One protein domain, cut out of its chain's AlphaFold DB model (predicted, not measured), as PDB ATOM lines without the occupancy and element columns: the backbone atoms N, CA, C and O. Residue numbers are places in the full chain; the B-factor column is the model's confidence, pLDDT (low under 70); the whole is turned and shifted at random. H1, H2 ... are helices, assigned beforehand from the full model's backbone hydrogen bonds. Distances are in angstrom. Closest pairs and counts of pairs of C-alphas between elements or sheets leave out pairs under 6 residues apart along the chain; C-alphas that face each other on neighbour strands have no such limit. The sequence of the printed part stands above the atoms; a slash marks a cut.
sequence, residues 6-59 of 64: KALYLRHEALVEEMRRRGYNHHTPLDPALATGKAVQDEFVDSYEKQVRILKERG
ATOM      1  N   LYS A   6     217.210 227.473 185.226       95.31
ATOM      2  CA  LYS A   6     216.067 228.377 185.404       95.31
ATOM      3  C   LYS A   6     215.169 227.975 186.578       95.31
ATOM      4  O   LYS A   6     214.820 228.826 187.387       95.31
ATOM      5  N   ALA A   7     214.829 226.692 186.709       94.00
ATOM      6  CA  ALA A   7     214.056 226.199 187.853       94.00
ATOM      7  C   ALA A   7     214.790 226.411 189.189       94.00
ATOM      8  O   ALA A   7     214.175 226.819 190.174       94.00
ATOM      9  N   LEU A   8     216.108 226.173 189.221       92.69
ATOM     10  CA  LEU A   8     216.940 226.424 190.400       92.69
ATOM     11  C   LEU A   8     216.951 227.911 190.781       92.69
ATOM     12  O   LEU A   8     216.736 228.234 191.946       92.69
ATOM     13  N   TYR A   9     217.163 228.794 189.803       95.81
ATOM     14  CA  TYR A   9     217.157 230.245 189.995       95.81
ATOM     15  C   TYR A   9     215.831 230.725 190.598       95.81
ATOM     16  O   TYR A   9     215.824 231.356 191.650       95.81
ATOM     17  N   LEU A  10     214.695 230.335 190.011       95.75
ATOM     18  CA  LEU A  10     213.373 230.720 190.519       95.75
ATOM     19  C   LEU A  10     213.120 230.198 191.942       95.75
ATOM     20  O   LEU A  10     212.547 230.897 192.778       95.75
ATOM     21  N   ARG A  11     213.571 228.973 192.243       95.06
ATOM     22  CA  ARG A  11     213.465 228.406 193.593       95.06
ATOM     23  C   ARG A  11     214.319 229.168 194.607       95.06
ATOM     24  O   ARG A  11     213.893 229.288 195.761       95.06
ATOM     25  N   HIS A  12     215.499 229.627 194.193       95.88
ATOM     26  CA  HIS A  12     216.393 230.446 195.004       95.88
ATOM     27  C   HIS A  12     215.763 231.806 195.301       95.88
ATOM     28  O   HIS A  12     215.655 232.144 196.472       95.88
ATOM     29  N   GLU A  13     215.238 232.517 194.302       96.94
ATOM     30  CA  GLU A  13     214.569 233.814 194.505       96.94
ATOM     31  C   GLU A  13     213.425 233.718 195.528       96.94
ATOM     32  O   GLU A  13     213.352 234.506 196.471       96.94
ATOM     33  N   ALA A  14     212.584 232.682 195.425       96.25
ATOM     34  CA  ALA A  14     211.520 232.436 196.401       96.25
ATOM     35  C   ALA A  14     212.052 232.149 197.820       96.25
ATOM     36  O   ALA A  14     211.412 232.492 198.814       96.25
ATOM     37  N   LEU A  15     213.217 231.504 197.939       95.94
ATOM     38  CA  LEU A  15     213.869 231.267 199.228       95.94
ATOM     39  C   LEU A  15     214.462 232.562 199.799       95.94
ATOM     40  O   LEU A  15     214.315 232.810 200.992       95.94
ATOM     41  N   VAL A  16     215.091 233.389 198.964       95.38
ATOM     42  CA  VAL A  16     215.638 234.696 199.355       95.38
ATOM     43  C   VAL A  16     214.531 235.623 199.852       95.38
ATOM     44  O   VAL A  16     214.712 236.282 200.875       95.38
ATOM     45  N   GLU A  17     213.369 235.625 199.195       95.69
ATOM     46  CA  GLU A  17     212.177 236.350 199.649       95.69
ATOM     47  C   GLU A  17     211.775 235.945 201.073       95.69
ATOM     48  O   GLU A  17     211.628 236.788 201.960       95.69
ATOM     49  N   GLU A  18     211.681 234.638 201.326       97.38
ATOM     50  CA  GLU A  18     211.344 234.108 202.646       97.38
ATOM     51  C   GLU A  18     212.416 234.426 203.698       97.38
ATOM     52  O   GLU A  18     212.097 234.766 204.839       97.38
ATOM     53  N   MET A  19     213.694 234.346 203.324       95.19
ATOM     54  CA  MET A  19     214.809 234.720 204.192       95.19
ATOM     55  C   MET A  19     214.723 236.197 204.583       95.19
ATOM     56  O   MET A  19     214.808 236.518 205.770       95.19
ATOM     57  N   ARG A  20     214.475 237.088 203.619       93.94
ATOM     58  CA  ARG A  20     214.315 238.523 203.877       93.94
ATOM     59  C   ARG A  20     213.132 238.793 204.799       93.94
ATOM     60  O   ARG A  20     213.269 239.550 205.756       93.94
ATOM     61  N   ARG A  21     211.999 238.119 204.573       96.94
ATOM     62  CA  ARG A  21     210.804 238.211 205.429       96.94
ATOM     63  C   ARG A  21     211.088 237.818 206.881       96.94
ATOM     64  O   ARG A  21     210.512 238.399 207.792       96.94
ATOM     65  N   ARG A  22     211.987 236.856 207.106       97.50
ATOM     66  CA  ARG A  22     212.430 236.420 208.444       97.50
ATOM     67  C   ARG A  22     213.567 237.267 209.034       97.50
ATOM     68  O   ARG A  22     214.055 236.939 210.110       97.50
ATOM     69  N   GLY A  23     213.996 238.328 208.350       95.56
ATOM     70  CA  GLY A  23     215.059 239.223 208.814       95.56
ATOM     71  C   GLY A  23     216.480 238.720 208.547       95.56
ATOM     72  O   GLY A  23     217.433 239.296 209.071       95.56
ATOM     73  N   TYR A  24     216.658 237.675 207.733       93.69
ATOM     74  CA  TYR A  24     217.991 237.273 207.292       93.69
ATOM     75  C   TYR A  24     218.517 238.243 206.234       93.69
ATOM     76  O   TYR A  24     217.817 238.599 205.286       93.69
ATOM     77  N   ASN A  25     219.793 238.600 206.357       90.94
ATOM     78  CA  ASN A  25     220.488 239.451 205.401       90.94
ATOM     79  C   ASN A  25     221.251 238.584 204.381       90.94
ATOM     80  O   ASN A  25     222.450 238.352 204.518       90.94
ATOM     81  N   HIS A  26     220.534 238.005 203.414       90.88
ATOM     82  CA  HIS A  26     221.121 237.100 202.417       90.88
ATOM     83  C   HIS A  26     221.800 237.877 201.279       90.88
ATOM     84  O   HIS A  26     221.133 238.621 200.567       90.88
ATOM     85  N   HIS A  27     223.116 237.712 201.099       88.31
ATOM     86  CA  HIS A  27     223.950 238.543 200.202       88.31
ATOM     87  C   HIS A  27     224.547 237.788 199.006       88.31
ATOM     88  O   HIS A  27     225.506 238.248 198.395       88.31
ATOM     89  N   THR A  28     224.004 236.624 198.658       90.31
ATOM     90  CA  THR A  28     224.543 235.785 197.575       90.31
ATOM     91  C   THR A  28     223.475 235.478 196.523       90.31
ATOM     92  O   THR A  28     223.051 234.324 196.425       90.31
ATOM     93  N   PRO A  29     223.010 236.485 195.755       91.19
ATOM     94  CA  PRO A  29     222.078 236.255 194.658       91.19
ATOM     95  C   PRO A  29     222.736 235.414 193.557       91.19
ATOM     96  O   PRO A  29     223.941 235.512 193.310       91.19
ATOM     97  N   LEU A  30     221.938 234.599 192.874       94.31
ATOM     98  CA  LEU A  30     222.385 233.878 191.681       94.31
ATOM     99  C   LEU A  30     222.337 234.789 190.448       94.31
ATOM    100  O   LEU A  30     221.435 235.613 190.316       94.31
ATOM    101  N   ASP A  31     223.277 234.602 189.517       95.50
ATOM    102  CA  ASP A  31     223.298 235.347 188.254       95.50
ATOM    103  C   ASP A  31     222.117 234.928 187.349       95.50
ATOM    104  O   ASP A  31     222.067 233.773 186.898       95.50
ATOM    105  N   PRO A  32     221.167 235.834 187.042       94.94
ATOM    106  CA  PRO A  32     220.024 235.525 186.189       94.94
ATOM    107  C   PRO A  32     220.421 235.171 184.750       94.94
ATOM    108  O   PRO A  32     219.673 234.453 184.084       94.94
ATOM    109  N   ALA A  33     221.587 235.603 184.257       96.12
ATOM    110  CA  ALA A  33     222.056 235.250 182.913       96.12
ATOM    111  C   ALA A  33     222.320 233.741 182.766       96.12
ATOM    112  O   ALA A  33     222.213 233.183 181.672       96.12
ATOM    113  N   LEU A  34     222.604 233.054 183.878       94.94
ATOM    114  CA  LEU A  34     222.821 231.609 183.917       94.94
ATOM    115  C   LEU A  34     221.515 230.806 184.039       94.94
ATOM    116  O   LEU A  34     221.538 229.577 183.911       94.94
ATOM    117  N   ALA A  35     220.370 231.465 184.254       94.56
ATOM    118  CA  ALA A  35     219.060 230.849 184.466       94.56
ATOM    119  C   ALA A  35     218.451 230.289 183.161       94.56
ATOM    120  O   ALA A  35     217.405 230.727 182.677       94.56
ATOM    121  N   THR A  36     219.104 229.280 182.589       94.38
ATOM    122  CA  THR A  36     218.744 228.649 181.313       94.38
ATOM    123  C   THR A  36     217.988 227.324 181.495       94.38
ATOM    124  O   THR A  36     218.009 226.691 182.559       94.38
ATOM    125  N   GLY A  37     217.298 226.882 180.439       93.31
ATOM    126  CA  GLY A  37     216.547 225.623 180.417       93.31
ATOM    127  C   GLY A  37     215.133 225.712 181.013       93.31
ATOM    128  O   GLY A  37     214.506 226.774 181.013       93.31
ATOM    129  N   LYS A  38     214.597 224.577 181.483       93.94
ATOM    130  CA  LYS A  38     213.225 224.471 182.006       93.94
ATOM    131  C   LYS A  38     213.057 225.290 183.288       93.94
ATOM    132  O   LYS A  38     213.895 225.240 184.187       93.94
ATOM    133  N   ALA A  39     211.922 225.983 183.384       94.19
ATOM    134  CA  ALA A  39     211.531 226.769 184.556       94.19
ATOM    135  C   ALA A  39     210.948 225.923 185.704       94.19
ATOM    136  O   ALA A  39     210.810 226.420 186.815       94.19
ATOM    137  N   VAL A  40     210.620 224.654 185.444       91.44
ATOM    138  CA  VAL A  40     210.009 223.742 186.416       91.44
ATOM    139  C   VAL A  40     210.943 222.566 186.678       91.44
ATOM    140  O   VAL A  40     211.537 222.014 185.746       91.44
ATOM    141  N   GLN A  41     211.065 222.186 187.953       88.69
ATOM    142  CA  GLN A  41     211.712 220.946 188.363       88.69
ATOM    143  C   GLN A  41     210.664 219.829 188.417       88.69
ATOM    144  O   GLN A  41     209.947 219.690 189.400       88.69
ATOM    145  N   ASP A  42     210.565 219.068 187.330       89.06
ATOM    146  CA  ASP A  42     209.614 217.962 187.127       89.06
ATOM    147  C   ASP A  42     210.187 216.583 187.513       89.06
ATOM    148  O   ASP A  42     209.496 215.574 187.431       89.06
ATOM    149  N   GLU A  43     211.446 216.533 187.954       85.38
ATOM    150  CA  GLU A  43     212.104 215.306 188.407       85.38
ATOM    151  C   GLU A  43     212.318 215.346 189.915       85.38
ATOM    152  O   GLU A  43     212.810 216.336 190.471       85.38
ATOM    153  N   PHE A  44     212.031 214.222 190.560       83.88
ATOM    154  CA  PHE A  44     212.354 214.021 191.961       83.88
ATOM    155  C   PHE A  44     213.833 213.635 192.090       83.88
ATOM    156  O   PHE A  44     214.203 212.481 191.904       83.88
ATOM    157  N   VAL A  45     214.690 214.639 192.324       83.88
ATOM    158  CA  VAL A  45     216.165 214.503 192.288       83.88
ATOM    159  C   VAL A  45     216.675 213.457 193.274       83.88
ATOM    160  O   VAL A  45     217.555 212.667 192.937       83.88
ATOM    161  N   ASP A  46     216.100 213.442 194.471       89.88
ATOM    162  CA  ASP A  46     216.390 212.472 195.515       89.88
ATOM    163  C   ASP A  46     215.070 211.925 196.040       89.88
ATOM    164  O   ASP A  46     214.167 212.708 196.340       89.88
ATOM    165  N   SER A  47     214.973 210.598 196.176       91.69
ATOM    166  CA  SER A  47     213.823 209.978 196.834       91.69
ATOM    167  C   SER A  47     213.698 210.471 198.276       91.69
ATOM    168  O   SER A  47     214.670 210.954 198.867       91.69
ATOM    169  N   TYR A  48     212.519 210.315 198.870       92.50
ATOM    170  CA  TYR A  48     212.291 210.721 200.252       92.50
ATOM    171  C   TYR A  48     213.279 210.041 201.216       92.50
ATOM    172  O   TYR A  48     213.917 210.698 202.037       92.50
ATOM    173  N   GLU A  49     213.501 208.738 201.044       94.38
ATOM    174  CA  GLU A  49     214.435 207.944 201.850       94.38
ATOM    175  C   GLU A  49     215.867 208.471 201.714       94.38
ATOM    176  O   GLU A  49     216.611 208.553 202.697       94.38
ATOM    177  N   LYS A  50     216.254 208.875 200.498       94.81
ATOM    178  CA  LYS A  50     217.573 209.448 200.234       94.81
ATOM    179  C   LYS A  50     217.726 210.831 200.869       94.81
ATOM    180  O   LYS A  50     218.780 211.096 201.443       94.81
ATOM    181  N   GLN A  51     216.702 211.681 200.816       92.38
ATOM    182  CA  GLN A  51     216.715 212.998 201.466       92.38
ATOM    183  C   GLN A  51     216.867 212.869 202.987       92.38
ATOM    184  O   GLN A  51     217.727 213.529 203.572       92.38
ATOM    185  N   VAL A  52     216.101 211.969 203.616       93.44
ATOM    186  CA  VAL A  52     216.205 211.679 205.057       93.44
ATOM    187  C   VAL A  52     217.612 211.206 205.418       93.44
ATOM    188  O   VAL A  52     218.188 211.681 206.397       93.44
ATOM    189  N   ARG A  53     218.199 210.304 204.620       94.56
ATOM    190  CA  ARG A  53     219.572 209.834 204.844       94.56
ATOM    191  C   ARG A  53     220.589 210.978 204.773       94.56
ATOM    192  O   ARG A  53     221.358 211.137 205.712       94.56
ATOM    193  N   ILE A  54     220.543 211.801 203.722       93.00
ATOM    194  CA  ILE A  54     221.452 212.951 203.551       93.00
ATOM    195  C   ILE A  54     221.368 213.900 204.750       93.00
ATOM    196  O   ILE A  54     222.385 214.396 205.224       93.00
ATOM    197  N   LEU A  55     220.159 214.168 205.247       91.38
ATOM    198  CA  LEU A  55     219.960 215.062 206.384       91.38
ATOM    199  C   LEU A  55     220.520 214.478 207.690       91.38
ATOM    200  O   LEU A  55     221.165 215.212 208.435       91.38
ATOM    201  N   LYS A  56     220.355 213.171 207.940       92.44
ATOM    202  CA  LYS A  56     220.961 212.484 209.099       92.44
ATOM    203  C   LYS A  56     222.491 212.486 209.044       92.44
ATOM    204  O   LYS A  56     223.144 212.654 210.068       92.44
ATOM    205  N   GLU A  57     223.065 212.352 207.851       95.00
ATOM    206  CA  GLU A  57     224.518 212.347 207.632       95.00
ATOM    207  C   GLU A  57     225.176 213.726 207.819       95.00
ATOM    208  O   GLU A  57     226.395 213.802 207.959       95.00
ATOM    209  N   ARG A  58     224.407 214.826 207.877       89.62
ATOM    210  CA  ARG A  58     224.959 216.174 208.116       89.62
ATOM    211  C   ARG A  58     225.501 216.390 209.530       89.62
ATOM    212  O   ARG A  58     226.160 217.403 209.752       89.62
ATOM    213  N   GLY A  59     225.220 215.485 210.468       86.50
ATOM    214  CA  GLY A  59     225.760 215.546 211.829       86.50
ATOM    215  C   GLY A  59     225.293 216.759 212.639       86.50
ATOM    216  O   GLY A  59     226.015 217.204 213.523       86.50
TER     217      GLY A  59
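AT A GLANCE: This is residues 6 to 59 of the 64 residues of an uncharacterized protein of Methanosarcina siciliae C2J (UniProt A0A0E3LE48). Two helices, H1 and the shorter H2, stand well away from each other like the legs of an arch, with open space between them. The stretch after H1, residues 24 to 35, folds back beside it, and residues 36 to 47 then reach across to H2. The printed part has 54 residues, with H1 then H2 along it and no named strand; the class is all helix, with 26 residues in named elements, under half. It is loose, with a radius of gyration of the C-alphas of 14.0 A, and flat, spanning 32 by 31 by 15 A.

IN THESE COORDINATES: H1 is residues 6 to 21, 22.9 A long, from C-alpha 6 at (216.067, 228.377, 185.404). H2 is residues 48 to 57, 14.4 A long, to C-alpha 57 at (224.518, 212.347, 207.632).

HOW THE PARTS SIT: H1 and H2 are apart. In both, every O i to N i+4 pair is within hydrogen-bond range.

THE WHOLE: The C-alphas of Ala 33 and Gly 59, the farthest apart, are 35.2 A from each other. The link from H1 to H2, 26 residues, is long. The printed part has no cut, and no printed residue is under 70 in pLDDT.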